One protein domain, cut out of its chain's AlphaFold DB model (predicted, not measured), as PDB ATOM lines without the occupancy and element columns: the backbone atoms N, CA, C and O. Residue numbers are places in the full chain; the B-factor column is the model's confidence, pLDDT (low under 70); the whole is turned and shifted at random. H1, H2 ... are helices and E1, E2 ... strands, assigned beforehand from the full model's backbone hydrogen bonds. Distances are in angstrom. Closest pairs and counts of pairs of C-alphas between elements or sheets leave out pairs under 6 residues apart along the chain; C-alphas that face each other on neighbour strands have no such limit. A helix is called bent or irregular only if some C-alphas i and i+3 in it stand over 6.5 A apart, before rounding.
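Overview. This is residues 34 to 85, 96 to 111 and 196 to 241 of the 255 residues of an uncharacterized protein of Thanatephorus cucumeris (strain AG1-IB / isolate 7/3/14) (UniProt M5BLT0). Two groups of helices lie on the two sides of a tiny sheet of two parallel strands: H1 and H2, packed on each other at a steep tilt, at one end, and the long H4 with H5 packed about perpendicular on it, and the short H3, at the other. E1 and E2 lie in the middle, and the two groups have no contact with each other. The printed part has 114 residues with five named helices and two named strands, in the order H1 E1 H2 H3 H4 E2 H5; the sheet's order is E1, E2, and the class is mostly helix. The whole is compact, with a radius of gyration of the C-alphas of 15.4 A and spans of 47 by 33 by 26 A.

Along the chain. H1, residues 34 to 49, begins at C-alpha 34 (16.134, -40.894, 18.166) and is 21.9 A long. E1 is residues 57 to 61, 13.4 A long. H2, residues 64 to 84, 21.0 A long, is irregular, with C-alphas 77 and 80 9.5 A apart and a kink of 122 degrees near residue 78. H3 is residues 103 to 106. H4, residues 198 to 219, is 33.0 A long, with C-alpha 198 at (34.873, -70.814, 27.905); it is irregular, with C-alphas 199 and 202 8.4 A apart, and has a kink of 28 degrees near residue 209. E2 is residues 225 to 227. H5, residues 230 to 240, is 15.5 A long and ends at C-alpha 240 (36.505, -55.825, 35.755).

Arrangement. E1 and E2 are parallel at 21 degrees, with N 227 and O 59 2.9 A apart and N 61 and O 227 3.0 A apart, within hydrogen-bond range. The closest C-alphas of E1 and H2, Val 60 and Glu 67, are 6.2 A apart. H1 and H2 touch, the same way at a steep tilt of 43 degrees, with the C-alphas of Gly 43 and Tyr 77 closest at 4.2 A. H4, with residues 202 to 210 alone, touches H5, about perpendicular at 86 degrees, closest at the C-alphas of Ala 203 and Ala 239, 4.0 A. H4, with residues 205 to 208 alone, touches H3, closest at the C-alphas of Pro 103 and Leu 205, 5.7 A. H2 is apart from H4 and H5. Every O i to N i+4 pair is within hydrogen-bond range in H1 and H5, 12 of 17 in H2 and 14 of 18 in H4; H3 is too short for such a pair.

Size, cuts and confidence. The C-alphas farthest apart, of Arg 80 and Asn 199, are 47.7 A apart. Residues 86 to 95 and 112 to 195 are not printed, with C-alpha gaps of 30.2 A and 11.6 A. Of the links printed whole, none is long. The pLDDT is under 70 at residues 83 and 221.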
ATOM      1  N   PRO A  34      15.916 -40.849  16.721       96.31
ATOM      2  CA  PRO A  34      16.134 -40.894  18.166       96.31
ATOM      3  C   PRO A  34      17.575 -41.235  18.569       96.31
ATOM      4  O   PRO A  34      18.115 -40.569  19.447       96.31
ATOM      5  N   GLY A  35      18.223 -42.201  17.907       97.12
ATOM      6  CA  GLY A  35      19.622 -42.557  18.180       97.12
ATOM      7  C   GLY A  35      20.578 -41.378  17.980       97.12
ATOM      8  O   GLY A  35      21.377 -41.060  18.859       97.12
ATOM      9  N   ARG A  36      20.437 -40.646  16.869       97.88
ATOM     10  CA  ARG A  36      21.217 -39.420  16.608       97.88
ATOM     11  C   ARG A  36      21.034 -38.376  17.712       97.88
ATOM     12  O   ARG A  36      22.013 -37.812  18.203       97.88
ATOM     13  N   LEU A  37      19.783 -38.145  18.126       97.94
ATOM     14  CA  LEU A  37      19.452 -37.199  19.194       97.94
ATOM     15  C   LEU A  37      20.099 -37.607  20.523       97.94
ATOM     16  O   LEU A  37      20.730 -36.769  21.161       97.94
ATOM     17  N   GLN A  38      20.008 -38.884  20.902       98.06
ATOM     18  CA  GLN A  38      20.612 -39.406  22.131       98.06
ATOM     19  C   GLN A  38      22.119 -39.132  22.184       98.06
ATOM     20  O   GLN A  38      22.634 -38.698  23.215       98.06
ATOM     21  N   LEU A  39      22.836 -39.342  21.076       98.25
ATOM     22  CA  LEU A  39      24.277 -39.097  21.028       98.25
ATOM     23  C   LEU A  39      24.610 -37.605  21.090       98.25
ATOM     24  O   LEU A  39      25.523 -37.220  21.825       98.25
ATOM     25  N   PHE A  40      23.849 -36.756  20.395       98.19
ATOM     26  CA  PHE A  40      24.009 -35.304  20.485       98.19
ATOM     27  C   PHE A  40      23.774 -34.789  21.913       98.19
ATOM     28  O   PHE A  40      24.615 -34.081  22.475       98.19
ATOM     29  N   GLU A  41      22.662 -35.183  22.538       98.56
ATOM     30  CA  GLU A  41      22.325 -34.815  23.916       98.56
ATOM     31  C   GLU A  41      23.353 -35.341  24.918       98.56
ATOM     32  O   GLU A  41      23.695 -34.641  25.879       98.56
ATOM     33  N   HIS A  42      23.902 -36.536  24.684       98.19
ATOM     34  CA  HIS A  42      24.994 -37.066  25.489       98.19
ATOM     35  C   HIS A  42      26.244 -36.186  25.375       98.19
ATOM     36  O   HIS A  42      26.831 -35.849  26.401       98.19
ATOM     37  N   GLY A  43      26.609 -35.730  24.174       96.56
ATOM     38  CA  GLY A  43      27.710 -34.783  23.970       96.56
ATOM     39  C   GLY A  43      27.538 -33.483  24.760       96.56
ATOM     40  O   GLY A  43      28.439 -33.077  25.504       96.56
ATOM     41  N   VAL A  44      26.354 -32.867  24.667       97.25
ATOM     42  CA  VAL A  44      26.004 -31.651  25.427       97.25
ATOM     43  C   VAL A  44      26.097 -31.910  26.932       97.25
ATOM     44  O   VAL A  44      26.770 -31.176  27.661       97.25
ATOM     45  N   SER A  45      25.469 -32.987  27.403       98.12
ATOM     46  CA  SER A  45      25.438 -33.360  28.820       98.12
ATOM     47  C   SER A  45      26.837 -33.642  29.364       98.12
ATOM     48  O   SER A  45      27.178 -33.216  30.469       98.12
ATOM     49  N   PHE A  46      27.683 -34.307  28.577       96.44
ATOM     50  CA  PHE A  46      29.060 -34.613  28.942       96.44
ATOM     51  C   PHE A  46      29.904 -33.334  29.055       96.44
ATOM     52  O   PHE A  46      30.675 -33.200  30.007       96.44
ATOM     53  N   LYS A  47      29.708 -32.347  28.164       93.94
ATOM     54  CA  LYS A  47      30.371 -31.034  28.264       93.94
ATOM     55  C   LYS A  47      29.951 -30.262  29.509       93.94
ATOM     56  O   LYS A  47      30.805 -29.680  30.175       93.94
ATOM     57  N   LEU A  48      28.659 -30.264  29.829       96.50
ATOM     58  CA  LEU A  48      28.138 -29.599  31.026       96.50
ATOM     59  C   LEU A  48      28.651 -30.255  32.310       96.50
ATOM     60  O   LEU A  48      28.992 -29.557  33.263       96.50
ATOM     61  N   LYS A  49      28.741 -31.588  32.328       97.00
ATOM     62  CA  LYS A  49      29.206 -32.353  33.489       97.00
ATOM     63  C   LYS A  49      30.718 -32.253  33.701       97.00
ATOM     64  O   LYS A  49      31.164 -32.161  34.842       97.00
ATOM     65  N   TYR A  50      31.501 -32.249  32.622       93.69
ATOM     66  CA  TYR A  50      32.966 -32.224  32.666       93.69
ATOM     67  C   TYR A  50      33.534 -31.048  31.851       93.69
ATOM     68  O   TYR A  50      34.238 -31.252  30.858       93.69
ATOM     69  N   PRO A  51      33.270 -29.790  32.256       91.44
ATOM     70  CA  PRO A  51      33.595 -28.616  31.444       91.44
ATOM     71  C   PRO A  51      35.098 -28.422  31.224       91.44
ATOM     72  O   PRO A  51      35.482 -27.858  30.196       91.44
ATOM     73  N   GLN A  52      35.917 -28.910  32.161       89.50
ATOM     74  CA  GLN A  52      37.376 -28.782  32.174       89.50
ATOM     75  C   GLN A  52      38.115 -29.994  31.593       89.50
ATOM     76  O   GLN A  52      39.336 -29.951  31.507       89.50
ATOM     77  N   LEU A  53      37.419 -31.080  31.236       86.94
ATOM     78  CA  LEU A  53      38.079 -32.278  30.716       86.94
ATOM     79  C   LEU A  53      38.507 -32.032  29.259       86.94
ATOM     80  O   LEU A  53      37.630 -31.859  28.410       86.94
ATOM     81  N   PRO A  54      39.814 -32.006  28.939       83.75
ATOM     82  CA  PRO A  54      40.256 -31.839  27.564       83.75
ATOM     83  C   PRO A  54      40.033 -33.142  26.795       83.75
ATOM     84  O   PRO A  54      40.602 -34.170  27.154       83.75
ATOM     85  N   ILE A  55      39.228 -33.092  25.731       89.00
ATOM     86  CA  ILE A  55      39.074 -34.196  24.776       89.00
ATOM     87  C   ILE A  55      39.945 -33.896  23.554       89.00
ATOM     88  O   ILE A  55      39.553 -33.138  22.671       89.00
ATOM     89  N   GLU A  56      41.138 -34.488  23.516       85.94
ATOM     90  CA  GLU A  56      42.108 -34.301  22.422       85.94
ATOM     91  C   GLU A  56      41.781 -35.150  21.185       85.94
ATOM     92  O   GLU A  56      42.140 -34.802  20.059       85.94
ATOM     93  N   GLY A  57      41.073 -36.263  21.377       89.56
ATOM     94  CA  GLY A  57      40.734 -37.196  20.314       89.56
ATOM     95  C   GLY A  57      39.736 -38.250  20.759       89.56
ATOM     96  O   GLY A  57      39.592 -38.507  21.955       89.56
ATOM     97  N   LEU A  58      39.060 -38.865  19.787       93.94
ATOM     98  CA  LEU A  58      38.272 -40.073  20.027       93.94
ATOM     99  C   LEU A  58      38.814 -41.233  19.200       93.94
ATOM    100  O   LEU A  58      39.215 -41.058  18.045       93.94
ATOM    101  N   LEU A  59      38.742 -42.416  19.803       95.75
ATOM    102  CA  LEU A  59      38.994 -43.703  19.165       95.75
ATOM    103  C   LEU A  59      37.652 -44.344  18.821       95.75
ATOM    104  O   LEU A  59      36.818 -44.523  19.706       95.75
ATOM    105  N   VAL A  60      37.425 -44.651  17.553       97.81
ATOM    106  CA  VAL A  60      36.099 -45.003  17.038       97.81
ATOM    107  C   VAL A  60      36.193 -46.327  16.292       97.81
ATOM    108  O   VAL A  60      37.085 -46.492  15.464       97.81
ATOM    109  N   GLY A  61      35.318 -47.278  16.608       98.00
ATOM    110  CA  GLY A  61      35.189 -48.517  15.843       98.00
ATOM    111  C   GLY A  61      34.777 -48.234  14.397       98.00
ATOM    112  O   GLY A  61      33.927 -47.379  14.159       98.00
ATOM    113  N   GLY A  62      35.415 -48.904  13.439       97.62
ATOM    114  CA  GLY A  62      35.196 -48.737  11.999       97.62
ATOM    115  C   GLY A  62      33.923 -49.400  11.498       97.62
ATOM    116  O   GLY A  62      33.984 -50.308  10.670       97.62
ATOM    117  N   GLN A  63      32.787 -48.947  12.021       96.81
ATOM    118  CA  GLN A  63      31.458 -49.301  11.556       96.81
ATOM    119  C   GLN A  63      30.586 -48.046  11.483       96.81
ATOM    120  O   GLN A  63      30.550 -47.264  12.433       96.81
ATOM    121  N   ASP A  64      29.831 -47.896  10.393       97.00
ATOM    122  CA  ASP A  64      29.095 -46.672  10.051       97.00
ATOM    123  C   ASP A  64      28.270 -46.097  11.213       97.00
ATOM    124  O   ASP A  64      28.419 -44.925  11.555       97.00
ATOM    125  N   ARG A  65      27.473 -46.917  11.912       97.38
ATOM    126  CA  ARG A  65      26.673 -46.461  13.068       97.38
ATOM    127  C   ARG A  65      27.506 -46.005  14.271       97.38
ATOM    128  O   ARG A  65      27.070 -45.135  15.025       97.38
ATOM    129  N   VAL A  66      28.690 -46.583  14.470       98.25
ATOM    130  CA  VAL A  66      29.620 -46.219  15.555       98.25
ATOM    131  C   VAL A  66      30.322 -44.907  15.205       98.25
ATOM    132  O   VAL A  66      30.450 -44.022  16.056       98.25
ATOM    133  N   GLU A  67      30.702 -44.741  13.938       97.81
ATOM    134  CA  GLU A  67      31.246 -43.492  13.413       97.81
ATOM    135  C   GLU A  67      30.230 -42.352  13.479       97.81
ATOM    136  O   GLU A  67      30.539 -41.288  14.023       97.81
ATOM    137  N   GLU A  68      28.999 -42.584  13.019       97.75
ATOM    138  CA  GLU A  68      27.913 -41.607  13.081       97.75
ATOM    139  C   GLU A  68      27.588 -41.236  14.539       97.75
ATOM    140  O   GLU A  68      27.421 -40.059  14.871       97.75
ATOM    141  N   SER A  69      27.594 -42.214  15.451       98.38
ATOM    142  CA  SER A  69      27.395 -41.969  16.885       98.38
ATOM    143  C   SER A  69      28.454 -41.027  17.461       98.38
ATOM    144  O   SER A  69      28.137 -40.081  18.192       98.38
ATOM    145  N   ALA A  70      29.722 -41.255  17.110       96.94
ATOM    146  CA  ALA A  70      30.830 -40.409  17.535       96.94
ATOM    147  C   ALA A  70      30.736 -38.992  16.943       96.94
ATOM    148  O   ALA A  70      31.098 -38.024  17.616       96.94
ATOM    149  N   GLN A  71      30.245 -38.854  15.709       95.62
ATOM    150  CA  GLN A  71      30.018 -37.556  15.068       95.62
ATOM    151  C   GLN A  71      28.939 -36.755  15.809       95.62
ATOM    152  O   GLN A  71      29.230 -35.645  16.259       95.62
ATOM    153  N   TRP A  72      27.753 -37.329  16.042       97.12
ATOM    154  CA  TRP A  72      26.671 -36.649  16.770       97.12
ATOM    155  C   TRP A  72      27.082 -36.244  18.187       97.12
ATOM    156  O   TRP A  72      26.832 -35.109  18.603       97.12
ATOM    157  N   PHE A  73      27.797 -37.114  18.908       97.06
ATOM    158  CA  PHE A  73      28.353 -36.769  20.218       97.06
ATOM    159  C   PHE A  73      29.300 -35.565  20.154       97.06
ATOM    160  O   PHE A  73      29.213 -34.652  20.978       97.06
ATOM    161  N   ARG A  74      30.208 -35.530  19.173       92.75
ATOM    162  CA  ARG A  74      31.141 -34.408  19.007       92.75
ATOM    163  C   ARG A  74      30.432 -33.110  18.669       92.75
ATOM    164  O   ARG A  74      30.847 -32.070  19.179       92.75
ATOM    165  N   GLU A  75      29.392 -33.157  17.842       93.50
ATOM    166  CA  GLU A  75      28.601 -31.969  17.528       93.50
ATOM    167  C   GLU A  75      27.961 -31.388  18.790       93.50
ATOM    168  O   GLU A  75      28.038 -30.179  19.013       93.50
ATOM    169  N   GLY A  76      27.413 -32.243  19.660       94.69
ATOM    170  CA  GLY A  76      26.868 -31.826  20.951       94.69
ATOM    171  C   GLY A  76      27.931 -31.278  21.910       94.69
ATOM    172  O   GLY A  76      27.708 -30.273  22.582       94.69
ATOM    173  N   TYR A  77      29.112 -31.905  21.960       93.69
ATOM    174  CA  TYR A  77      30.174 -31.534  22.901       93.69
ATOM    175  C   TYR A  77      30.956 -30.271  22.484       93.69
ATOM    176  O   TYR A  77      31.210 -29.388  23.308       93.69
ATOM    177  N   PHE A  78      31.372 -30.174  21.216       91.81
ATOM    178  CA  PHE A  78      32.238 -29.102  20.701       91.81
ATOM    179  C   PHE A  78      31.486 -28.029  19.900       91.81
ATOM    180  O   PHE A  78      32.055 -26.977  19.582       91.81
ATOM    181  N   GLY A  79      30.231 -28.283  19.526       89.31
ATOM    182  CA  GLY A  79      29.502 -27.454  18.573       89.31
ATOM    183  C   GLY A  79      30.144 -27.458  17.181       89.31
ATOM    184  O   GLY A  79      30.924 -28.331  16.808       89.31
ATOM    185  N   ARG A  80      29.868 -26.406  16.403       84.88
ATOM    186  CA  ARG A  80      30.257 -26.266  14.982       84.88
ATOM    187  C   ARG A  80      31.764 -26.311  14.681       84.88
ATOM    188  O   ARG A  80      32.143 -26.314  13.516       84.88
ATOM    189  N   LYS A  81      32.636 -26.283  15.693       78.19
ATOM    190  CA  LYS A  81      34.099 -26.303  15.515       78.19
ATOM    191  C   LYS A  81      34.716 -27.691  15.719       78.19
ATOM    192  O   LYS A  81      35.940 -27.802  15.708       78.19
ATOM    193  N   TRP A  82      33.901 -28.732  15.899       76.75
ATOM    194  CA  TRP A  82      34.354 -30.063  16.304       76.75
ATOM    195  C   TRP A  82      35.475 -30.646  15.428       76.75
ATOM    196  O   TRP A  82      36.434 -31.194  15.972       76.75
ATOM    197  N   ALA A  83      35.402 -30.462  14.104       68.00
ATOM    198  CA  ALA A  83      36.352 -31.033  13.145       68.00
ATOM    199  C   ALA A  83      37.797 -30.529  13.323       68.00
ATOM    200  O   ALA A  83      38.741 -31.238  12.992       68.00
ATOM    201  N   ASN A  84      37.980 -29.332  13.891       70.62
ATOM    202  CA  ASN A  84      39.298 -28.712  14.059       70.62
ATOM    203  C   ASN A  84      39.857 -28.845  15.485       70.62
ATOM    204  O   ASN A  84      40.951 -28.356  15.749       70.62
ATOM    205  N   ILE A  85      39.096 -29.432  16.419       75.94
ATOM    206  CA  ILE A  85      39.415 -29.397  17.859       75.94
ATOM    207  C   ILE A  85      39.870 -30.760  18.395       75.94
ATOM    208  O   ILE A  85      40.634 -30.797  19.353       75.94
ATOM    209  N   LYS A  96      42.347 -58.834  11.466       96.56
ATOM    210  CA  LYS A  96      43.797 -58.562  11.510       96.56
ATOM    211  C   LYS A  96      44.154 -57.460  12.505       96.56
ATOM    212  O   LYS A  96      45.234 -57.487  13.091       96.56
ATOM    213  N   THR A  97      43.269 -56.491  12.682       96.56
ATOM    214  CA  THR A  97      43.491 -55.287  13.470       96.56
ATOM    215  C   THR A  97      43.223 -55.574  14.940       96.56
ATOM    216  O   THR A  97      42.084 -55.729  15.372       96.56
ATOM    217  N   ILE A  98      44.288 -55.637  15.740       93.81
ATOM    218  CA  ILE A  98      44.166 -55.807  17.191       93.81
ATOM    219  C   ILE A  98      43.571 -54.527  17.783       93.81
ATOM    220  O   ILE A  98      44.212 -53.476  17.797       93.81
ATOM    221  N   SER A  99      42.353 -54.634  18.305       94.81
ATOM    222  CA  SER A  99      41.585 -53.519  18.849       94.81
ATOM    223  C   SER A  99      41.022 -53.878  20.220       94.81
ATOM    224  O   SER A  99      40.561 -54.995  20.432       94.81
ATOM    225  N   PHE A 100      41.030 -52.920  21.151       95.69
ATOM    226  CA  PHE A 100      40.282 -53.059  22.405       95.69
ATOM    227  C   PHE A 100      38.776 -52.818  22.204       95.69
ATOM    228  O   PHE A 100      37.995 -53.140  23.087       95.69
ATOM    229  N   ILE A 101      38.363 -52.256  21.060       97.12
ATOM    230  CA  ILE A 101      36.951 -52.010  20.737       97.12
ATOM    231  C   ILE A 101      36.273 -53.322  20.327       97.12
ATOM    232  O   ILE A 101      35.236 -53.682  20.873       97.12
ATOM    233  N   THR A 102      36.905 -54.083  19.433       97.19
ATOM    234  CA  THR A 102      36.409 -55.370  18.915       97.19
ATOM    235  C   THR A 102      37.428 -56.497  19.140       97.19
ATOM    236  O   THR A 102      37.894 -57.132  18.191       97.19
ATOM    237  N   PRO A 103      37.814 -56.794  20.398       96.75
ATOM    238  CA  PRO A 103      38.890 -57.748  20.680       96.75
ATOM    239  C   PRO A 103      38.569 -59.173  20.206       96.75
ATOM    240  O   PRO A 103      39.475 -59.945  19.893       96.75
ATOM    241  N   SER A 104      37.285 -59.525  20.114       97.12
ATOM    242  CA  SER A 104      36.808 -60.817  19.614       97.12
ATOM    243  C   SER A 104      37.161 -61.080  18.147       97.12
ATOM    244  O   SER A 104      37.413 -62.231  17.797       97.12
ATOM    245  N   PHE A 105      37.258 -60.050  17.298       97.19
ATOM    246  CA  PHE A 105      37.445 -60.215  15.845       97.19
ATOM    247  C   PHE A 105      38.802 -60.830  15.484       97.19
ATOM    248  O   PHE A 105      38.938 -61.507  14.467       97.19
ATOM    249  N   THR A 106      39.805 -60.637  16.344       96.62
ATOM    250  CA  THR A 106      41.154 -61.201  16.184       96.62
ATOM    251  C   THR A 106      41.400 -62.422  17.072       96.62
ATOM    252  O   THR A 106      42.522 -62.925  17.122       96.62
ATOM    253  N   CYS A 107      40.378 -62.926  17.777       96.75
ATOM    254  CA  CYS A 107      40.496 -64.069  18.679       96.75
ATOM    255  C   CYS A 107      40.063 -65.374  17.985       96.75
ATOM    256  O   CYS A 107      38.866 -65.634  17.876       96.75
ATOM    257  N   PRO A 108      40.987 -66.275  17.590       96.19
ATOM    258  CA  PRO A 108      40.632 -67.443  16.775       96.19
ATOM    259  C   PRO A 108      39.736 -68.469  17.479       96.19
ATOM    260  O   PRO A 108      39.140 -69.322  16.829       96.19
ATOM    261  N   LYS A 109      39.694 -68.440  18.816       97.25
ATOM    262  CA  LYS A 109      38.867 -69.348  19.624       97.25
ATOM    263  C   LYS A 109      37.490 -68.771  19.942       97.25
ATOM    264  O   LYS A 109      36.645 -69.515  20.430       97.25
ATOM    265  N   TRP A 110      37.280 -67.477  19.722       98.06
ATOM    266  CA  TRP A 110      35.992 -66.847  19.963       98.06
ATOM    267  C   TRP A 110      34.993 -67.254  18.878       98.06
ATOM    268  O   TRP A 110      35.346 -67.356  17.704       98.06
ATOM    269  N   GLN A 111      33.746 -67.505  19.276       97.81
ATOM    270  CA  GLN A 111      32.660 -67.851  18.365       97.81
ATOM    271  C   GLN A 111      31.357 -67.231  18.865       97.81
ATOM    272  O   GLN A 111      30.952 -67.474  20.000       97.81
ATOM    273  N   GLY A 196      29.930 -66.317  30.155       95.81
ATOM    274  CA  GLY A 196      29.616 -67.633  29.594       95.81
ATOM    275  C   GLY A 196      30.672 -68.153  28.616       95.81
ATOM    276  O   GLY A 196      30.695 -69.347  28.320       95.81
ATOM    277  N   LEU A 197      31.585 -67.296  28.148       97.56
ATOM    278  CA  LEU A 197      32.668 -67.712  27.262       97.56
ATOM    279  C   LEU A 197      33.642 -68.685  27.964       97.56
ATOM    280  O   LEU A 197      34.064 -68.447  29.103       97.56
ATOM    281  N   PRO A 198      34.089 -69.754  27.280       97.19
ATOM    282  CA  PRO A 198      34.873 -70.814  27.905       97.19
ATOM    283  C   PRO A 198      36.281 -70.354  28.298       97.19
ATOM    284  O   PRO A 198      36.860 -69.444  27.704       97.19
ATOM    285  N   ASN A 199      36.880 -71.052  29.267       96.06
ATOM    286  CA  ASN A 199      38.287 -70.890  29.664       96.06
ATOM    287  C   ASN A 199      38.681 -69.451  30.066       96.06
ATOM    288  O   ASN A 199      39.822 -69.043  29.856       96.06
ATOM    289  N   GLY A 200      37.743 -68.665  30.607       95.81
ATOM    290  CA  GLY A 200      37.989 -67.273  31.000       95.81
ATOM    291  C   GLY A 200      38.198 -66.317  29.820       95.81
ATOM    292  O   GLY A 200      38.703 -65.211  30.012       95.81
ATOM    293  N   MET A 201      37.816 -66.723  28.603       97.94
ATOM    294  CA  MET A 201      38.040 -65.950  27.381       97.94
ATOM    295  C   MET A 201      37.392 -64.564  27.431       97.94
ATOM    296  O   MET A 201      38.033 -63.608  27.012       97.94
ATOM    297  N   GLY A 202      36.187 -64.421  27.995       97.50
ATOM    298  CA  GLY A 202      35.542 -63.109  28.137       97.50
ATOM    299  C   GLY A 202      36.395 -62.114  28.934       97.50
ATOM    300  O   GLY A 202      36.652 -61.002  28.477       97.50
ATOM    301  N   ALA A 203      36.939 -62.543  30.079       97.31
ATOM    302  CA  ALA A 203      37.831 -61.712  30.887       97.31
ATOM    303  C   ALA A 203      39.165 -61.421  30.174       97.31
ATOM    304  O   ALA A 203      39.678 -60.306  30.254       97.31
ATOM    305  N   LEU A 204      39.713 -62.397  29.440       97.69
ATOM    306  CA  LEU A 204      40.918 -62.202  28.631       97.69
ATOM    307  C   LEU A 204      40.701 -61.143  27.540       97.69
ATOM    308  O   LEU A 204      41.517 -60.233  27.414       97.69
ATOM    309  N   LEU A 205      39.607 -61.230  26.782       97.75
ATOM    310  CA  LEU A 205      39.274 -60.264  25.733       97.75
ATOM    311  C   LEU A 205      39.037 -58.870  26.318       97.75
ATOM    312  O   LEU A 205      39.639 -57.899  25.857       97.75
ATOM    313  N   GLY A 206      38.264 -58.771  27.401       97.44
ATOM    314  CA  GLY A 206      38.030 -57.506  28.097       97.44
ATOM    315  C   GLY A 206      39.268 -56.894  28.749       97.44
ATOM    316  O   GLY A 206      39.347 -55.673  28.894       97.44
ATOM    317  N   SER A 207      40.289 -57.697  29.072       97.31
ATOM    318  CA  SER A 207      41.550 -57.178  29.613       97.31
ATOM    319  C   SER A 207      42.249 -56.209  28.652       97.31
ATOM    320  O   SER A 207      42.987 -55.335  29.099       97.31
ATOM    321  N   THR A 208      41.986 -56.297  27.342       96.25
ATOM    322  CA  THR A 208      42.511 -55.344  26.351       96.25
ATOM    323  C   THR A 208      42.021 -53.915  26.616       96.25
ATOM    324  O   THR A 208      42.808 -52.970  26.532       96.25
ATOM    325  N   ILE A 209      40.762 -53.762  27.032       95.25
ATOM    326  CA  ILE A 209      40.136 -52.481  27.383       95.25
ATOM    327  C   ILE A 209      40.721 -51.962  28.691       95.25
ATOM    328  O   ILE A 209      41.162 -50.814  28.765       95.25
ATOM    329  N   VAL A 210      40.811 -52.826  29.705       95.31
ATOM    330  CA  VAL A 210      41.422 -52.482  30.999       95.31
ATOM    331  C   VAL A 210      42.872 -52.028  30.804       95.31
ATOM    332  O   VAL A 210      43.279 -50.990  31.325       95.31
ATOM    333  N   ASN A 211      43.638 -52.737  29.973       95.00
ATOM    334  CA  ASN A 211      45.006 -52.363  29.631       95.00
ATOM    335  C   ASN A 211      45.068 -51.018  28.901       95.00
ATOM    336  O   ASN A 211      45.950 -50.216  29.202       95.00
ATOM    337  N   LYS A 212      44.141 -50.723  27.980       94.12
ATOM    338  CA  LYS A 212      44.073 -49.417  27.306       94.12
ATOM    339  C   LYS A 212      43.802 -48.279  28.293       94.12
ATOM    340  O   LYS A 212      44.445 -47.228  28.204       94.12
ATOM    341  N   VAL A 213      42.894 -48.492  29.242       93.00
ATOM    342  CA  VAL A 213      42.589 -47.542  30.319       93.00
ATOM    343  C   VAL A 213      43.833 -47.297  31.177       93.00
ATOM    344  O   VAL A 213      44.265 -46.151  31.314       93.00
ATOM    345  N   ILE A 214      44.476 -48.364  31.667       93.25
ATOM    346  CA  ILE A 214      45.708 -48.273  32.466       93.25
ATOM    347  C   ILE A 214      46.805 -47.542  31.689       93.25
ATOM    348  O   ILE A 214      47.420 -46.619  32.215       93.25
ATOM    349  N   GLN A 215      47.049 -47.908  30.429       92.19
ATOM    350  CA  GLN A 215      48.064 -47.260  29.593       92.19
ATOM    351  C   GLN A 215      47.803 -45.764  29.411       92.19
ATOM    352  O   GLN A 215      48.753 -44.985  29.436       92.19
ATOM    353  N   THR A 216      46.541 -45.360  29.245       90.31
ATOM    354  CA  THR A 216      46.180 -43.945  29.086       90.31
ATOM    355  C   THR A 216      46.530 -43.172  30.353       90.31
ATOM    356  O   THR A 216      47.270 -42.193  30.276       90.31
ATOM    357  N   PHE A 217      46.077 -43.653  31.515       88.31
ATOM    358  CA  PHE A 217      46.237 -42.947  32.789       88.31
ATOM    359  C   PHE A 217      47.630 -43.074  33.419       88.31
ATOM    360  O   PHE A 217      47.986 -42.277  34.279       88.31
ATOM    361  N   THR A 218      48.437 -44.053  33.000       90.00
ATOM    362  CA  THR A 218      49.835 -44.185  33.458       90.00
ATOM    363  C   THR A 218      50.813 -43.366  32.621       90.00
ATOM    364  O   THR A 218      51.826 -42.916  33.149       90.00
ATOM    365  N   LYS A 219      50.543 -43.168  31.323       80.88
ATOM    366  CA  LYS A 219      51.440 -42.440  30.406       80.88
ATOM    367  C   LYS A 219      51.065 -40.973  30.214       80.88
ATOM    368  O   LYS A 219      51.905 -40.191  29.784       80.88
ATOM    369  N   SER A 220      49.818 -40.609  30.490       73.00
ATOM    370  CA  SER A 220      49.293 -39.257  30.302       73.00
ATOM    371  C   SER A 220      48.233 -38.937  31.355       73.00
ATOM    372  O   SER A 220      47.655 -39.839  31.958       73.00
ATOM    373  N   SER A 221      47.930 -37.654  31.542       64.81
ATOM    374  CA  SER A 221      46.753 -37.200  32.299       64.81
ATOM    375  C   SER A 221      45.576 -36.873  31.368       64.81
ATOM    376  O   SER A 221      44.730 -36.046  31.704       64.81
ATOM    377  N   ASN A 222      45.539 -37.491  30.185       75.94
ATOM    378  CA  ASN A 222      44.604 -37.140  29.120       75.94
ATOM    379  C   ASN A 222      43.302 -37.939  29.262       75.94
ATOM    380  O   ASN A 222      43.259 -39.008  29.877       75.94
ATOM    381  N   SER A 223      42.218 -37.426  28.679       87.31
ATOM    382  CA  SER A 223      40.952 -38.154  28.617       87.31
ATOM    383  C   SER A 223      41.043 -39.339  27.652       87.31
ATOM    384  O   SER A 223      41.625 -39.204  26.575       87.31
ATOM    385  N   LEU A 224      40.368 -40.444  27.967       90.62
ATOM    386  CA  LEU A 224      40.041 -41.483  26.992       90.62
ATOM    387  C   LEU A 224      38.562 -41.373  26.631       90.62
ATOM    388  O   LEU A 224      37.705 -41.592  27.484       90.62
ATOM    389  N   VAL A 225      38.274 -41.056  25.371       93.75
ATOM    390  CA  VAL A 225      36.916 -41.086  24.823       93.75
ATOM    391  C   VAL A 225      36.911 -42.044  23.643       93.75
ATOM    392  O   VAL A 225      37.673 -41.875  22.690       93.75
ATOM    393  N   SER A 226      36.084 -43.081  23.719       95.81
ATOM    394  CA  SER A 226      36.017 -44.118  22.695       95.81
ATOM    395  C   SER A 226      34.589 -44.535  22.399       95.81
ATOM    396  O   SER A 226      33.757 -44.563  23.303       95.81
ATOM    397  N   PHE A 227      34.342 -44.891  21.144       97.81
ATOM    398  CA  PHE A 227      33.059 -45.362  20.638       97.81
ATOM    399  C   PHE A 227      33.237 -46.779  20.110       97.81
ATOM    400  O   PHE A 227      34.142 -47.034  19.318       97.81
ATOM    401  N   GLY A 228      32.394 -47.683  20.590       97.19
ATOM    402  CA  GLY A 228      32.409 -49.097  20.255       97.19
ATOM    403  C   GLY A 228      30.998 -49.657  20.258       97.19
ATOM    404  O   GLY A 228      30.040 -48.925  20.020       97.19
ATOM    405  N   HIS A 229      30.886 -50.936  20.584       97.75
ATOM    406  CA  HIS A 229      29.624 -51.665  20.603       97.75
ATOM    407  C   HIS A 229      29.201 -51.943  22.044       97.75
ATOM    408  O   HIS A 229      30.006 -51.858  22.973       97.75
ATOM    409  N   ASP A 230      27.947 -52.326  22.223       96.62
ATOM    410  CA  ASP A 230      27.461 -52.993  23.436       96.62
ATOM    411  C   ASP A 230      28.405 -54.124  23.884       96.62
ATOM    412  O   ASP A 230      28.874 -54.133  25.022       96.62
ATOM    413  N   THR A 231      28.836 -54.973  22.952       96.81
ATOM    414  CA  THR A 231      29.775 -56.074  23.218       96.81
ATOM    415  C   THR A 231      31.139 -55.606  23.744       96.81
ATOM    416  O   THR A 231      31.777 -56.302  24.537       96.81
ATOM    417  N   THR A 232      31.596 -54.403  23.363       96.62
ATOM    418  CA  THR A 232      32.803 -53.784  23.936       96.62
ATOM    419  C   THR A 232      32.616 -53.551  25.438       96.62
ATOM    420  O   THR A 232      33.528 -53.791  26.233       96.62
ATOM    421  N   ILE A 233      31.432 -53.086  25.836       96.38
ATOM    422  CA  ILE A 233      31.090 -52.801  27.230       96.38
ATOM    423  C   ILE A 233      30.984 -54.110  28.020       96.38
ATOM    424  O   ILE A 233      31.566 -54.197  29.103       96.38
ATOM    425  N   ASP A 234      30.353 -55.147  27.465       97.00
ATOM    426  CA  ASP A 234      30.218 -56.460  28.114       97.00
ATOM    427  C   ASP A 234      31.569 -57.097  28.436       97.00
ATOM    428  O   ASP A 234      31.803 -57.575  29.556       97.00
ATOM    429  N   PHE A 235      32.513 -57.031  27.493       97.75
ATOM    430  CA  PHE A 235      33.879 -57.480  27.731       97.75
ATOM    431  C   PHE A 235      34.546 -56.683  28.858       97.75
ATOM    432  O   PHE A 235      35.177 -57.273  29.741       97.75
ATOM    433  N   ALA A 236      34.396 -55.354  28.869       96.69
ATOM    434  CA  ALA A 236      34.969 -54.506  29.913       96.69
ATOM    435  C   ALA A 236      34.407 -54.851  31.301       96.69
ATOM    436  O   ALA A 236      35.179 -55.048  32.242       96.69
ATOM    437  N   LEU A 237      33.082 -54.978  31.424       96.88
ATOM    438  CA  LEU A 237      32.412 -55.376  32.665       96.88
ATOM    439  C   LEU A 237      32.910 -56.743  33.139       96.88
ATOM    440  O   LEU A 237      33.311 -56.893  34.296       96.88
ATOM    441  N   THR A 238      32.994 -57.700  32.213       97.12
ATOM    442  CA  THR A 238      33.459 -59.060  32.490       97.12
ATOM    443  C   THR A 238      34.874 -59.071  33.065       97.12
ATOM    444  O   THR A 238      35.113 -59.680  34.114       97.12
ATOM    445  N   ALA A 239      35.807 -58.362  32.421       97.56
ATOM    446  CA  ALA A 239      37.199 -58.272  32.861       97.56
ATOM    447  C   ALA A 239      37.369 -57.534  34.197       97.56
ATOM    448  O   ALA A 239      38.259 -57.877  34.974       97.56
ATOM    449  N   LEU A 240      36.509 -56.556  34.486       96.56
ATOM    450  CA  LEU A 240      36.505 -55.825  35.755       96.56
ATOM    451  C   LEU A 240      35.837 -56.600  36.903       96.56
ATOM    452  O   LEU A 240      35.874 -56.142  38.044       96.56
ATOM    453  N   GLY A 241      35.231 -57.759  36.633       95.31
ATOM    454  CA  GLY A 241      34.485 -58.504  37.650       95.31
ATOM    455  C   GLY A 241      33.132 -57.867  37.999       95.31
ATOM    456  O   GLY A 241      32.605 -58.125  39.081       95.31
TER     457      GLY A 241